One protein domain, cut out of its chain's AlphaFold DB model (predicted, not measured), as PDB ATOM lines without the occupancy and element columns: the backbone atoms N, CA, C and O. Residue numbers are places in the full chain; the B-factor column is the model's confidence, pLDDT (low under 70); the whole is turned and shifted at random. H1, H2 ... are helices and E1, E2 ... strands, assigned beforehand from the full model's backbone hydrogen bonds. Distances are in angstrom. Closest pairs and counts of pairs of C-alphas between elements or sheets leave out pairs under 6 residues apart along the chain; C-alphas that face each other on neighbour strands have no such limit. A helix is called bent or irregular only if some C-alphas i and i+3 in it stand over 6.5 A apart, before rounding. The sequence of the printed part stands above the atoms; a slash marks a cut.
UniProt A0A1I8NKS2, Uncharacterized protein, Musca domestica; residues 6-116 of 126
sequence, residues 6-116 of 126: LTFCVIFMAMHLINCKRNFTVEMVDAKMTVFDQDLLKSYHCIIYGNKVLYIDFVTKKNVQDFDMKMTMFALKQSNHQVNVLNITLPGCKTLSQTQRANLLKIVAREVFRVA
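Overview. This is residues 6 to 116 of the 126 residues of an uncharacterized protein of Musca domestica (UniProt A0A1I8NKS2). Two long strand hairpins, E2 with E3 and E4 with E5, stand apart with a gap between them, the short strand E1 widening the first into a three-stranded sheet; H3 runs across one side of the gap, and the unnamed residues 29 to 36 run along the other. H2 follows at the end of E5, and residues 15 to 24, of which 15 to 17 belong to H1, stick out free. The 111 printed residues hold, in order, E1, H1, E2, E3, E4, E5, H2 and H3, of mixed class, with antiparallel sheets E1 - E3 - E2 and E4 - E5. The whole is only just compact, close to loose, with a radius of gyration of the C-alphas of 15.4 A, and elongated, spanning 48 by 29 by 23 A.

Along the chain. Find C-alpha 6 at (280.715, 72.431, 172.416), where E1, residues 6 to 8, begins. H1 is residues 13 to 17 and only just irregular: C-alphas 14 and 17 are 6.9 A apart. Look next at C-alpha 41, at (292.682, 62.840, 170.186); from there E2 runs 23.0 A to residue 49, and E3, residues 53 to 60, covers 23.1 A. E4, residues 68 to 76, is 26.4 A long, and E5, residues 82 to 91, is 26.2 A. H2 is residues 92 to 96; H3, residues 103 to 115, runs 19.0 A to C-alpha 115 at (272.900, 73.164, 175.631).

Arrangement. In the larger sheet E3 is the inner strand. E2 and E3 are an antiparallel hairpin at 173 degrees; look for N 47 and O 55, within hydrogen-bond range at 2.9 A. E1 and E3 are antiparallel at 155 degrees, with N 8 and O 54 at 3.1 A. E1, H1 and E2 form a split strand-helix-strand unit, two strands running the same way with E3 between them, and its crossover is right-handed. H3 only grazes this sheet with residues 111 to 115; its closest C-alphas to E1 are Val 112 and Phe 8, 6.6 A. H2 and H3 are close but not clearly touching, Thr 95 and Ala 109 being the closest C-alphas at 7.5 A. E4 and E5 are an antiparallel hairpin at 166 degrees, with N 71 and O 88 at 2.9 A. E3 and E4 are apart. In H2 and H3 every O i to N i+4 pair is within hydrogen-bond range; H1 has 0 of 1, and 0 of 2 O i to N i+3 pairs.

Size, cuts and confidence. The C-alphas of Lys 21 and Lys 62 are the two farthest apart, 49.1 A, and the first and last printed C-alphas are 5.0 A apart. The printed part has no cut. The link from H1 to E2 is long, 23 residues. Mean pLDDT of the printed part is 73.3; residues 6 to 27, 98 to 101 and 104 are under 70.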
ATOM      1  N   LEU A   6     281.259  72.367 171.049       43.62
ATOM      2  CA  LEU A   6     280.715  72.431 172.416       43.62
ATOM      3  C   LEU A   6     280.709  73.869 172.943       43.62
ATOM      4  O   LEU A   6     281.713  74.387 173.431       43.62
ATOM      5  N   THR A   7     279.527  74.475 172.944       35.81
ATOM      6  CA  THR A   7     279.259  75.703 173.697       35.81
ATOM      7  C   THR A   7     278.866  75.333 175.133       35.81
ATOM      8  O   THR A   7     277.716  74.964 175.378       35.81
ATOM      9  N   PHE A   8     279.789  75.419 176.102       42.69
ATOM     10  CA  PHE A   8     279.432  75.302 177.523       42.69
ATOM     11  C   PHE A   8     278.877  76.635 178.025       42.69
ATOM     12  O   PHE A   8     279.592  77.495 178.537       42.69
ATOM     13  N   CYS A   9     277.563  76.779 177.912       42.50
ATOM     14  CA  CYS A   9     276.781  77.678 178.748       42.50
ATOM     15  C   CYS A   9     275.993  76.824 179.756       42.50
ATOM     16  O   CYS A   9     275.715  75.666 179.503       42.50
ATOM     17  N   VAL A  10     275.556  77.397 180.874       42.38
ATOM     18  CA  VAL A  10     274.508  76.828 181.753       42.38
ATOM     19  C   VAL A  10     274.926  75.792 182.812       42.38
ATOM     20  O   VAL A  10     274.188  74.861 183.112       42.38
ATOM     21  N   ILE A  11     276.034  76.020 183.522       45.88
ATOM     22  CA  ILE A  11     276.205  75.415 184.866       45.88
ATOM     23  C   ILE A  11     275.557  76.282 185.968       45.88
ATOM     24  O   ILE A  11     275.156  75.762 187.005       45.88
ATOM     25  N   PHE A  12     275.350  77.589 185.753       45.78
ATOM     26  CA  PHE A  12     275.010  78.495 186.864       45.78
ATOM     27  C   PHE A  12     273.535  78.856 187.076       45.78
ATOM     28  O   PHE A  12     273.180  79.254 188.185       45.78
ATOM     29  N   MET A  13     272.649  78.680 186.089       40.69
ATOM     30  CA  MET A  13     271.247  79.107 186.260       40.69
ATOM     31  C   MET A  13     270.373  78.118 187.046       40.69
ATOM     32  O   MET A  13     269.404  78.542 187.665       40.69
ATOM     33  N   ALA A  14     270.725  76.829 187.118       36.59
ATOM     34  CA  ALA A  14     269.976  75.872 187.944       36.59
ATOM     35  C   ALA A  14     270.305  75.976 189.450       36.59
ATOM     36  O   ALA A  14     269.579  75.433 190.278       36.59
ATOM     37  N   MET A  15     271.372  76.697 189.824       42.25
ATOM     38  CA  MET A  15     271.732  76.946 191.228       42.25
ATOM     39  C   MET A  15     271.046  78.176 191.838       42.25
ATOM     40  O   MET A  15     271.230  78.440 193.021       42.25
ATOM     41  N   HIS A  16     270.205  78.900 191.089       39.56
ATOM     42  CA  HIS A  16     269.446  80.047 191.619       39.56
ATOM     43  C   HIS A  16     268.328  79.669 192.614       39.56
ATOM     44  O   HIS A  16     267.626  80.549 193.098       39.56
ATOM     45  N   LEU A  17     268.165  78.385 192.960       38.12
ATOM     46  CA  LEU A  17     267.148  77.914 193.913       38.12
ATOM     47  C   LEU A  17     267.714  77.114 195.095       38.12
ATOM     48  O   LEU A  17     266.974  76.408 195.775       38.12
ATOM     49  N   ILE A  18     269.010  77.237 195.391       42.91
ATOM     50  CA  ILE A  18     269.503  76.880 196.723       42.91
ATOM     51  C   ILE A  18     269.523  78.181 197.520       42.91
ATOM     52  O   ILE A  18     270.400  79.017 197.318       42.91
ATOM     53  N   ASN A  19     268.540  78.358 198.408       40.44
ATOM     54  CA  ASN A  19     268.513  79.425 199.415       40.44
ATOM     55  C   ASN A  19     269.681  79.230 200.401       40.44
ATOM     56  O   ASN A  19     269.510  78.839 201.554       40.44
ATOM     57  N   CYS A  20     270.909  79.458 199.941       47.81
ATOM     58  CA  CYS A  20     272.045  79.634 200.821       47.81
ATOM     59  C   CYS A  20     271.888  80.987 201.516       47.81
ATOM     60  O   CYS A  20     271.587  81.998 200.890       47.81
ATOM     61  N   LYS A  21     272.157  81.024 202.825       49.06
ATOM     62  CA  LYS A  21     272.078  82.218 203.689       49.06
ATOM     63  C   LYS A  21     272.995  83.383 203.245       49.06
ATOM     64  O   LYS A  21     273.030  84.417 203.902       49.06
ATOM     65  N   ARG A  22     273.787  83.205 202.182       52.72
ATOM     66  CA  ARG A  22     274.726  84.180 201.617       52.72
ATOM     67  C   ARG A  22     274.713  84.073 200.095       52.72
ATOM     68  O   ARG A  22     274.792  82.965 199.567       52.72
ATOM     69  N   ASN A  23     274.685  85.221 199.423       52.28
ATOM     70  CA  ASN A  23     274.943  85.306 197.989       52.28
ATOM     71  C   ASN A  23     276.382  84.850 197.729       52.28
ATOM     72  O   ASN A  23     277.312  85.359 198.357       52.28
ATOM     73  N   PHE A  24     276.567  83.890 196.832       54.56
ATOM     74  CA  PHE A  24     277.884  83.471 196.373       54.56
ATOM     75  C   PHE A  24     277.990  83.749 194.872       54.56
ATOM     76  O   PHE A  24     277.117  83.360 194.100       54.56
ATOM     77  N   THR A  25     279.056  84.435 194.466       60.22
ATOM     78  CA  THR A  25     279.426  84.569 193.054       60.22
ATOM     79  C   THR A  25     280.438  83.482 192.749       60.22
ATOM     80  O   THR A  25     281.413  83.322 193.482       60.22
ATOM     81  N   VAL A  26     280.205  82.721 191.684       65.25
ATOM     82  CA  VAL A  26     281.190  81.768 191.180       65.25
ATOM     83  C   VAL A  26     281.636  82.233 189.814       65.25
ATOM     84  O   VAL A  26     280.816  82.531 188.945       65.25
ATOM     85  N   GLU A  27     282.945  82.277 189.645       69.75
ATOM     86  CA  GLU A  27     283.596  82.705 188.422       69.75
ATOM     87  C   GLU A  27     284.571  81.619 187.985       69.75
ATOM     88  O   GLU A  27     285.248  81.003 188.814       69.75
ATOM     89  N   MET A  28     284.621  81.363 186.680       72.81
ATOM     90  CA  MET A  28     285.625  80.479 186.105       72.81
ATOM     91  C   MET A  28     286.876  81.310 185.835       72.81
ATOM     92  O   MET A  28     286.871  82.161 184.951       72.81
ATOM     93  N   VAL A  29     287.915  81.090 186.638       75.31
ATOM     94  CA  VAL A  29     289.174  81.846 186.555       75.31
ATOM     95  C   VAL A  29     290.161  81.182 185.596       75.31
ATOM     96  O   VAL A  29     290.899  81.871 184.900       75.31
ATOM     97  N   ASP A  30     290.165  79.850 185.551       79.12
ATOM     98  CA  ASP A  30     291.059  79.066 184.704       79.12
ATOM     99  C   ASP A  30     290.415  77.721 184.333       79.12
ATOM    100  O   ASP A  30     289.592  77.181 185.080       79.12
ATOM    101  N   ALA A  31     290.788  77.183 183.174       78.44
ATOM    102  CA  ALA A  31     290.377  75.878 182.681       78.44
ATOM    103  C   ALA A  31     291.500  75.286 181.831       78.44
ATOM    104  O   ALA A  31     291.784  75.735 180.720       78.44
ATOM    105  N   LYS A  32     292.106  74.218 182.346       81.06
ATOM    106  CA  LYS A  32     293.160  73.479 181.660       81.06
ATOM    107  C   LYS A  32     292.641  72.120 181.218       81.06
ATOM    108  O   LYS A  32     292.181  71.334 182.044       81.06
ATOM    109  N   MET A  33     292.784  71.819 179.930       79.31
ATOM    110  CA  MET A  33     292.528  70.485 179.395       79.31
ATOM    111  C   MET A  33     293.850  69.764 179.137       79.31
ATOM    112  O   MET A  33     294.760  70.317 178.525       79.31
ATOM    113  N   THR A  34     293.965  68.530 179.623       79.69
ATOM    114  CA  THR A  34     295.136  67.671 179.408       79.69
ATOM    115  C   THR A  34     294.705  66.360 178.779       79.69
ATOM    116  O   THR A  34     293.763  65.726 179.253       79.69
ATOM    117  N   VAL A  35     295.415  65.937 177.738       77.25
ATOM    118  CA  VAL A  35     295.163  64.664 177.061       77.25
ATOM    119  C   VAL A  35     296.037  63.589 177.689       77.25
ATOM    120  O   VAL A  35     297.259  63.645 177.581       77.25
ATOM    121  N   PHE A  36     295.401  62.632 178.363       73.56
ATOM    122  CA  PHE A  36     296.095  61.507 178.999       73.56
ATOM    123  C   PHE A  36     296.415  60.390 178.002       73.56
ATOM    124  O   PHE A  36     297.479  59.789 178.084       73.56
ATOM    125  N   ASP A  37     295.518  60.157 177.043       77.69
ATOM    126  CA  ASP A  37     295.690  59.180 175.969       77.69
ATOM    127  C   ASP A  37     295.802  59.913 174.626       77.69
ATOM    128  O   ASP A  37     294.813  60.360 174.032       77.69
ATOM    129  N   GLN A  38     297.044  60.087 174.170       78.81
ATOM    130  CA  GLN A  38     297.352  60.816 172.940       78.81
ATOM    131  C   GLN A  38     296.890  60.076 171.677       78.81
ATOM    132  O   GLN A  38     296.821  60.689 170.608       78.81
ATOM    133  N   ASP A  39     296.536  58.793 171.764       82.88
ATOM    134  CA  ASP A  39     296.102  57.994 170.616       82.88
ATOM    135  C   ASP A  39     294.614  58.172 170.297       82.88
ATOM    136  O   ASP A  39     294.151  57.766 169.224       82.88
ATOM    137  N   LEU A  40     293.858  58.814 171.193       82.62
ATOM    138  CA  LEU A  40     292.434  59.090 171.004       82.62
ATOM    139  C   LEU A  40     292.180  60.427 170.307       82.62
ATOM    140  O   LEU A  40     291.321  60.495 169.425       82.62
ATOM    141  N   LEU A  41     292.925  61.476 170.663       84.50
ATOM    142  CA  LEU A  41     292.682  62.840 170.186       84.50
ATOM    143  C   LEU A  41     293.682  63.264 169.110       84.50
ATOM    144  O   LEU A  41     294.893  63.111 169.246       84.50
ATOM    145  N   LYS A  42     293.156  63.810 168.015       86.50
ATOM    146  CA  LYS A  42     293.911  64.417 166.916       86.50
ATOM    147  C   LYS A  42     294.254  65.866 167.241       86.50
ATOM    148  O   LYS A  42     295.386  66.284 167.038       86.50
ATOM    149  N   SER A  43     293.273  66.613 167.729       85.94
ATOM    150  CA  SER A  43     293.415  68.007 168.137       85.94
ATOM    151  C   SER A  43     292.374  68.338 169.194       85.94
ATOM    152  O   SER A  43     291.361  67.646 169.313       85.94
ATOM    153  N   TYR A  44     292.641  69.386 169.961       86.38
ATOM    154  CA  TYR A  44     291.695  69.962 170.899       86.38
ATOM    155  C   TYR A  44     292.017  71.433 171.137       86.38
ATOM    156  O   TYR A  44     293.190  71.810 171.183       86.38
ATOM    157  N   HIS A  45     290.989  72.242 171.343       84.88
ATOM    158  CA  HIS A  45     291.093  73.636 171.735       84.88
ATOM    159  C   HIS A  45     290.172  73.879 172.927       84.88
ATOM    160  O   HIS A  45     289.008  73.493 172.946       84.88
ATOM    161  N   CYS A  46     290.727  74.513 173.954       83.31
ATOM    162  CA  CYS A  46     290.022  74.893 175.169       83.31
ATOM    163  C   CYS A  46     290.244  76.391 175.358       83.31
ATOM    164  O   CYS A  46     291.387  76.818 175.520       83.31
ATOM    165  N   ILE A  47     289.180  77.185 175.274       83.19
ATOM    166  CA  ILE A  47     289.246  78.645 175.377       83.19
ATOM    167  C   ILE A  47     288.190  79.101 176.376       83.19
ATOM    168  O   ILE A  47     287.026  78.718 176.279       83.19
ATOM    169  N   ILE A  48     288.588  79.948 177.321       81.44
ATOM    170  CA  ILE A  48     287.647  80.665 178.178       81.44
ATOM    171  C   ILE A  48     287.395  82.037 177.556       81.44
ATOM    172  O   ILE A  48     288.329  82.806 177.334       81.44
ATOM    173  N   TYR A  49     286.127  82.354 177.304       80.81
ATOM    174  CA  TYR A  49     285.706  83.693 176.906       80.81
ATOM    175  C   TYR A  49     285.104  84.414 178.122       80.81
ATOM    176  O   TYR A  49     284.027  84.062 178.617       80.81
ATOM    177  N   GLY A  50     285.815  85.430 178.621       79.00
ATOM    178  CA  GLY A  50     285.442  86.159 179.837       79.00
ATOM    179  C   GLY A  50     285.628  85.311 181.099       79.00
ATOM    180  O   GLY A  50     286.663  84.682 181.266       79.00
ATOM    181  N   ASN A  51     284.632  85.297 181.990       74.38
ATOM    182  CA  ASN A  51     284.651  84.531 183.250       74.38
ATOM    183  C   ASN A  51     283.483  83.531 183.388       74.38
ATOM    184  O   ASN A  51     283.218  83.020 184.481       74.38
ATOM    185  N   LYS A  52     282.742  83.286 182.297       71.88
ATOM    186  CA  LYS A  52     281.471  82.533 182.321       71.88
ATOM    187  C   LYS A  52     281.302  81.506 181.206       71.88
ATOM    188  O   LYS A  52     280.451  80.631 181.352       71.88
ATOM    189  N   VAL A  53     282.053  81.614 180.108       73.62
ATOM    190  CA  VAL A  53     281.874  80.756 178.930       73.62
ATOM    191  C   VAL A  53     283.137  79.952 178.685       73.62
ATOM    192  O   VAL A  53     284.220  80.514 178.533       73.62
ATOM    193  N   LEU A  54     282.970  78.634 178.618       80.31
ATOM    194  CA  LEU A  54     284.022  77.689 178.272       80.31
ATOM    195  C   LEU A  54     283.724  77.112 176.885       80.31
ATOM    196  O   LEU A  54     282.644  76.584 176.629       80.31
ATOM    197  N   TYR A  55     284.679  77.231 175.978       80.38
ATOM    198  CA  TYR A  55     284.617  76.628 174.660       80.38
ATOM    199  C   TYR A  55     285.590  75.463 174.613       80.38
ATOM    200  O   TYR A  55     286.778  75.642 174.883       80.38
ATOM    201  N   ILE A  56     285.082  74.278 174.286       83.44
ATOM    202  CA  ILE A  56     285.910  73.091 174.089       83.44
ATOM    203  C   ILE A  56     285.582  72.523 172.719       83.44
ATOM    204  O   ILE A  56     284.434  72.200 172.430       83.44
ATOM    205  N   ASP A  57     286.595  72.343 171.892       84.25
ATOM    206  CA  ASP A  57     286.508  71.489 170.724       84.25
ATOM    207  C   ASP A  57     287.542  70.365 170.837       84.25
ATOM    208  O   ASP A  57     288.562  70.456 171.531       84.25
ATOM    209  N   PHE A  58     287.235  69.242 170.205       85.06
ATOM    210  CA  PHE A  58     288.173  68.146 170.079       85.06
ATOM    211  C   PHE A  58     287.834  67.320 168.849       85.06
ATOM    212  O   PHE A  58     286.675  67.176 168.465       85.06
ATOM    213  N   VAL A  59     288.867  66.762 168.236       85.56
ATOM    214  CA  VAL A  59     288.757  65.870 167.085       85.56
ATOM    215  C   VAL A  59     289.406  64.558 167.466       85.56
ATOM    216  O   VAL A  59     290.531  64.547 167.966       85.56
ATOM    217  N   THR A  60     288.724  63.443 167.232       87.12
ATOM    218  CA  THR A  60     289.259  62.110 167.519       87.12
ATOM    219  C   THR A  60     290.074  61.585 166.330       87.12
ATOM    220  O   THR A  60     289.837  61.919 165.169       87.12
ATOM    221  N   LYS A  61     291.099  60.767 166.596       89.50
ATOM    222  CA  LYS A  61     291.895  60.103 165.541       89.50
ATOM    223  C   LYS A  61     291.148  58.922 164.916       89.50
ATOM    224  O   LYS A  61     291.337  58.622 163.734       89.50
ATOM    225  N   LYS A  62     290.327  58.253 165.723       88.81
ATOM    226  CA  LYS A  62     289.621  56.999 165.439       88.81
ATOM    227  C   LYS A  62     288.278  56.983 166.165       88.81
ATOM    228  O   LYS A  62     288.072  57.770 167.086       88.81
ATOM    229  N   ASN A  63     287.409  56.046 165.793       88.44
ATOM    230  CA  ASN A  63     286.166  55.818 166.523       88.44
ATOM    231  C   ASN A  63     286.485  55.409 167.967       88.44
ATOM    232  O   ASN A  63     287.173  54.410 168.194       88.44
ATOM    233  N   VAL A  64     285.995  56.177 168.939       87.25
ATOM    234  CA  VAL A  64     286.260  55.937 170.363       87.25
ATOM    235  C   VAL A  64     285.081  55.183 170.959       87.25
ATOM    236  O   VAL A  64     283.985  55.729 171.067       87.25
ATOM    237  N   GLN A  65     285.297  53.916 171.310       87.75
ATOM    238  CA  GLN A  65     284.257  53.061 171.895       87.75
ATOM    239  C   GLN A  65     284.118  53.255 173.404       87.75
ATOM    240  O   GLN A  65     283.006  53.191 173.920       87.75
ATOM    241  N   ASP A  66     285.238  53.504 174.083       87.25
ATOM    242  CA  ASP A  66     285.290  53.849 175.498       87.25
ATOM    243  C   ASP A  66     286.478  54.775 175.770       87.25
ATOM    244  O   ASP A  66     287.450  54.786 175.009       87.25
ATOM    245  N   PHE A  67     286.373  55.585 176.819       87.00
ATOM    246  CA  PHE A  67     287.430  56.487 177.277       87.00
ATOM    247  C   PHE A  67     287.197  56.872 178.735       87.00
ATOM    248  O   PHE A  67     286.052  56.960 179.173       87.00
ATOM    249  N   ASP A  68     288.265  57.190 179.462       87.12
ATOM    250  CA  ASP A  68     288.168  57.744 180.810       87.12
ATOM    251  C   ASP A  68     288.264  59.272 180.798       87.12
ATOM    252  O   ASP A  68     289.075  59.876 180.095       87.12
ATOM    253  N   MET A  69     287.432  59.911 181.616       82.50
ATOM    254  CA  MET A  69     287.407  61.350 181.830       82.50
ATOM    255  C   MET A  69     287.826  61.655 183.263       82.50
ATOM    256  O   MET A  69     287.120  61.322 184.215       82.50
ATOM    257  N   LYS A  70     288.960  62.334 183.423       86.06
ATOM    258  CA  LYS A  70     289.408  62.841 184.719       86.06
ATOM    259  C   LYS A  70     289.025  64.310 184.859       86.06
ATOM    260  O   LYS A  70     289.394  65.124 184.019       86.06
ATOM    261  N   MET A  71     288.302  64.642 185.924       81.31
ATOM    262  CA  MET A  71     287.864  66.001 186.229       81.31
ATOM    263  C   MET A  71     288.393  66.416 187.595       81.31
ATOM    264  O   MET A  71     288.168  65.733 188.598       81.31
ATOM    265  N   THR A  72     289.076  67.557 187.632       83.19
ATOM    266  CA  THR A  72     289.544  68.170 188.872       83.19
ATOM    267  C   THR A  72     289.052  69.610 188.936       83.19
ATOM    268  O   THR A  72     289.242  70.363 187.986       83.19
ATOM    269  N   MET A  73     288.408  69.989 190.038       80.62
ATOM    270  CA  MET A  73     287.942  71.351 190.285       80.62
ATOM    271  C   MET A  73     288.566  71.894 191.565       80.62
ATOM    272  O   MET A  73     288.564  71.230 192.605       80.62
ATOM    273  N   PHE A  74     289.049  73.130 191.489       81.88
ATOM    274  CA  PHE A  74     289.590  73.866 192.622       81.88
ATOM    275  C   PHE A  74     288.717  75.089 192.894       81.88
ATOM    276  O   PHE A  74     288.381  75.832 191.978       81.88
ATOM    277  N   ALA A  75     288.359  75.305 194.156       81.44
ATOM    278  CA  ALA A  75     287.786  76.562 194.612       81.44
ATOM    279  C   ALA A  75     288.902  77.471 195.129       81.44
ATOM    280  O   ALA A  75     289.754  77.042 195.911       81.44
ATOM    281  N   LEU A  76     288.877  78.735 194.715       78.94
ATOM    282  CA  LEU A  76     289.780  79.764 195.215       78.94
ATOM    283  C   LEU A  76     289.151  80.435 196.437       78.94
ATOM    284  O   LEU A  76     288.053  80.985 196.365       78.94
ATOM    285  N   LYS A  77     289.840  80.379 197.580       77.44
ATOM    286  CA  LYS A  77     289.478  81.181 198.757       77.44
ATOM    287  C   LYS A  77     289.930  82.631 198.567       77.44
ATOM    288  O   LYS A  77     290.879  82.888 197.836       77.44
ATOM    289  N   GLN A  78     289.333  83.558 199.323       74.81
ATOM    290  CA  GLN A  78     289.769  84.967 199.376       74.81
ATOM    291  C   GLN A  78     291.260  85.127 199.724       74.81
ATOM    292  O   GLN A  78     291.888  86.092 199.317       74.81
ATOM    293  N   SER A  79     291.846  84.161 200.440       77.50
ATOM    294  CA  SER A  79     293.277  84.114 200.758       77.50
ATOM    295  C   SER A  79     294.159  83.608 199.601       77.50
ATOM    296  O   SER A  79     295.279  83.172 199.855       77.50
ATOM    297  N   ASN A  80     293.643  83.552 198.366       76.00
ATOM    298  CA  ASN A  80     294.267  82.954 197.172       76.00
ATOM    299  C   ASN A  80     294.701  81.486 197.312       76.00
ATOM    300  O   ASN A  80     295.415  80.953 196.465       76.00
ATOM    301  N   HIS A  81     294.243  80.794 198.355       81.19
ATOM    302  CA  HIS A  81     294.552  79.383 198.540       81.19
ATOM    303  C   HIS A  81     293.559  78.516 197.758       81.19
ATOM    304  O   HIS A  81     292.340  78.679 197.893       81.19
ATOM    305  N   GLN A  82     294.087  77.592 196.954       83.88
ATOM    306  CA  GLN A  82     293.297  76.633 196.187       83.88
ATOM    307  C   GLN A  82     292.859  75.474 197.081       83.88
ATOM    308  O   GLN A  82     293.667  74.856 197.770       83.88
ATOM    309  N   VAL A  83     291.568  75.153 197.055       84.12
ATOM    310  CA  VAL A  83     291.011  73.975 197.723       84.12
ATOM    311  C   VAL A  83     290.435  73.051 196.669       84.12
ATOM    312  O   VAL A  83     289.569  73.454 195.898       84.12
ATOM    313  N   ASN A  84     290.902  71.806 196.639       83.06
ATOM    314  CA  ASN A  84     290.330  70.784 195.775       83.06
ATOM    315  C   ASN A  84     288.900  70.472 196.240       83.06
ATOM    316  O   ASN A  84     288.703  69.987 197.354       83.06
ATOM    317  N   VAL A  85     287.914  70.790 195.402       81.62
ATOM    318  CA  VAL A  85     286.491  70.542 195.683       81.62
ATOM    319  C   VAL A  85     285.965  69.311 194.956       81.62
ATOM    320  O   VAL A  85     284.947  68.751 195.357       81.62
ATOM    321  N   LEU A  86     286.651  68.876 193.898       78.69
ATOM    322  CA  LEU A  86     286.312  67.665 193.172       78.69
ATOM    323  C   LEU A  86     287.564  67.080 192.526       78.69
ATOM    324  O   LEU A  86     288.272  67.776 191.807       78.69
ATOM    325  N   ASN A  87     287.781  65.783 192.710       85.19
ATOM    326  CA  ASN A  87     288.783  65.024 191.976       85.19
ATOM    327  C   ASN A  87     288.228  63.636 191.683       85.19
ATOM    328  O   ASN A  87     288.153  62.796 192.578       85.19
ATOM    329  N   ILE A  88     287.785  63.425 190.448       83.69
ATOM    330  CA  ILE A  88     287.113  62.193 190.041       83.69
ATOM    331  C   ILE A  88     287.625  61.713 188.688       83.69
ATOM    332  O   ILE A  88     287.975  62.513 187.819       83.69
ATOM    333  N   THR A  89     287.596  60.398 188.503       85.88
ATOM    334  CA  THR A  89     287.745  59.749 187.200       85.88
ATOM    335  C   THR A  89     286.436  59.042 186.888       85.88
ATOM    336  O   THR A  89     285.921  58.289 187.716       85.88
ATOM    337  N   LEU A  90     285.871  59.319 185.718       83.50
ATOM    338  CA  LEU A  90     284.599  58.780 185.266       83.50
ATOM    339  C   LEU A  90     284.780  58.063 183.928       83.50
ATOM    340  O   LEU A  90     285.415  58.624 183.036       83.50
ATOM    341  N   PRO A  91     284.135  56.905 183.725       85.69
ATOM    342  CA  PRO A  91     284.014  56.320 182.398       85.69
ATOM    343  C   PRO A  91     283.196  57.261 181.503       85.69
ATOM    344  O   PRO A  91     282.005  57.509 181.736       85.69
ATOM    345  N   GLY A  92     283.842  57.816 180.484       83.19
ATOM    346  CA  GLY A  92     283.323  58.839 179.587       83.19
ATOM    347  C   GLY A  92     282.052  58.394 178.874       83.19
ATOM    348  O   GLY A  92     281.026  59.063 178.978       83.19
ATOM    349  N   CYS A  93     282.045  57.208 178.265       83.94
ATOM    350  CA  CYS A  93     280.870  56.697 177.550       83.94
ATOM    351  C   CYS A  93     279.663  56.416 178.464       83.94
ATOM    352  O   CYS A  93     278.507  56.667 178.098       83.94
ATOM    353  N   LYS A  94     279.901  55.979 179.706       81.94
ATOM    354  CA  LYS A  94     278.837  55.867 180.725       81.94
ATOM    355  C   LYS A  94     278.337  57.241 181.184       81.94
ATOM    356  O   LYS A  94     277.176  57.403 181.558       81.94
ATOM    357  N   THR A  95     279.194  58.255 181.142       79.62
ATOM    358  CA  THR A  95     278.828  59.649 181.437       79.62
ATOM    359  C   THR A  95     277.960  60.243 180.337       79.62
ATOM    360  O   THR A  95     276.917  60.821 180.647       79.62
ATOM    361  N   LEU A  96     278.301  59.994 179.070       78.81
ATOM    362  CA  LEU A  96     277.501  60.402 177.912       78.81
ATOM    363  C   LEU A  96     276.092  59.798 177.932       78.81
ATOM    364  O   LEU A  96     275.111  60.507 177.724       78.81
ATOM    365  N   SER A  97     275.980  58.518 178.292       75.62
ATOM    366  CA  SER A  97     274.688  57.820 178.407       75.62
ATOM    367  C   SER A  97     273.829  58.235 179.614       75.62
ATOM    368  O   SER A  97     272.761  57.663 179.817       75.62
ATOM    369  N   GLN A  98     274.262  59.215 180.422       67.81
ATOM    370  CA  GLN A  98     273.549  59.716 181.609       67.81
ATOM    371  C   GLN A  98     273.243  58.649 182.678       67.81
ATOM    372  O   GLN A  98     272.400  58.856 183.552       67.81
ATOM    373  N   THR A  99     273.971  57.530 182.680       63.75
ATOM    374  CA  THR A  99     273.813  56.432 183.656       63.75
ATOM    375  C   THR A  99     274.534  56.700 184.988       63.75
ATOM    376  O   THR A  99     274.823  55.790 185.763       63.75
ATOM    377  N   GLN A 100     274.829  57.970 185.273       67.12
ATOM    378  CA  GLN A 100     275.611  58.396 186.431       67.12
ATOM    379  C   GLN A 100     274.857  58.154 187.745       67.12
ATOM    380  O   GLN A 100     273.706  58.562 187.900       67.12
ATOM    381  N   ARG A 101     275.539  57.524 188.713       61.88
ATOM    382  CA  ARG A 101     274.985  57.219 190.046       61.88
ATOM    383  C   ARG A 101     274.943  58.432 190.985       61.88
ATOM    384  O   ARG A 101     274.123  58.453 191.894       61.88
ATOM    385  N   ALA A 102     275.803  59.435 190.788       70.31
ATOM    386  CA  ALA A 102     275.884  60.598 191.674       70.31
ATOM    387  C   ALA A 102     274.937  61.732 191.233       70.31
ATOM    388  O   ALA A 102     274.987  62.179 190.085       70.31
ATOM    389  N   ASN A 103     274.124  62.245 192.165       71.19
ATOM    390  CA  ASN A 103     273.095  63.259 191.888       71.19
ATOM    391  C   ASN A 103     273.650  64.561 191.288       71.19
ATOM    392  O   ASN A 103     273.082  65.070 190.326       71.19
ATOM    393  N   LEU A 104     274.772  65.080 191.800       69.69
ATOM    394  CA  LEU A 104     275.366  66.325 191.291       69.69
ATOM    395  C   LEU A 104     275.896  66.169 189.861       69.69
ATOM    396  O   LEU A 104     275.594  66.990 188.999       69.69
ATOM    397  N   LEU A 105     276.618  65.079 189.581       71.00
ATOM    398  CA  LEU A 105     277.131  64.792 188.238       71.00
ATOM    399  C   LEU A 105     276.002  64.605 187.232       71.00
ATOM    400  O   LEU A 105     276.106  65.068 186.102       71.00
ATOM    401  N   LYS A 106     274.898  63.979 187.649       75.12
ATOM    402  CA  LYS A 106     273.709  63.821 186.811       75.12
ATOM    403  C   LYS A 106     273.076  65.168 186.448       75.12
ATOM    404  O   LYS A 106     272.658  65.335 185.306       75.12
ATOM    405  N   ILE A 107     273.013  66.116 187.388       75.31
ATOM    406  CA  ILE A 107     272.497  67.473 187.137       75.31
ATOM    407  C   ILE A 107     273.418  68.215 186.164       75.31
ATOM    408  O   ILE A 107     272.944  68.697 185.140       75.31
ATOM    409  N   VAL A 108     274.728  68.239 186.434       73.38
ATOM    410  CA  VAL A 108     275.711  68.906 185.562       73.38
ATOM    411  C   VAL A 108     275.685  68.305 184.158       73.38
ATOM    412  O   VAL A 108     275.548  69.035 183.182       73.38
ATOM    413  N   ALA A 109     275.739  66.976 184.042       74.50
ATOM    414  CA  ALA A 109     275.695  66.288 182.757       74.50
ATOM    415  C   ALA A 109     274.401  66.593 181.991       74.50
ATOM    416  O   ALA A 109     274.451  66.869 180.797       74.50
ATOM    417  N   ARG A 110     273.242  66.592 182.662       78.12
ATOM    418  CA  ARG A 110     271.958  66.930 182.034       78.12
ATOM    419  C   ARG A 110     271.971  68.335 181.440       78.12
ATOM    420  O   ARG A 110     271.533  68.496 180.307       78.12
ATOM    421  N   GLU A 111     272.460  69.321 182.186       75.38
ATOM    422  CA  GLU A 111     272.516  70.704 181.713       75.38
ATOM    423  C   GLU A 111     273.509  70.873 180.564       75.38
ATOM    424  O   GLU A 111     273.164  71.468 179.547       75.38
ATOM    425  N   VAL A 112     274.688  70.252 180.658       75.69
ATOM    426  CA  VAL A 112     275.664  70.234 179.559       75.69
ATOM    427  C   VAL A 112     275.045  69.613 178.304       75.69
ATOM    428  O   VAL A 112     275.065  70.234 177.250       75.69
ATOM    429  N   PHE A 113     274.399  68.445 178.395       77.81
ATOM    430  CA  PHE A 113     273.741  67.810 177.241       77.81
ATOM    431  C   PHE A 113     272.496  68.544 176.730       77.81
ATOM    432  O   PHE A 113     272.008  68.212 175.646       77.81
ATOM    433  N   ARG A 114     271.938  69.477 177.509       79.88
ATOM    434  CA  ARG A 114     270.800  70.308 177.100       79.88
ATOM    435  C   ARG A 114     271.230  71.413 176.138       79.88
ATOM    436  O   ARG A 114     270.437  71.792 175.284       79.88
ATOM    437  N   VAL A 115     272.450  71.921 176.286       76.69
ATOM    438  CA  VAL A 115     272.900  73.164 175.631       76.69
ATOM    439  C   VAL A 115     274.151  73.001 174.775       76.69
ATOM    440  O   VAL A 115     274.352  73.783 173.852       76.69
ATOM    441  N   ALA A 116     274.972  71.989 175.046       73.06
ATOM    442  CA  ALA A 116     276.145  71.675 174.251       73.06
ATOM    443  C   ALA A 116     275.813  70.601 173.208       73.06
ATOM    444  O   ALA A 116     275.067  69.651 173.468       73.06
TER     445      ALA A 116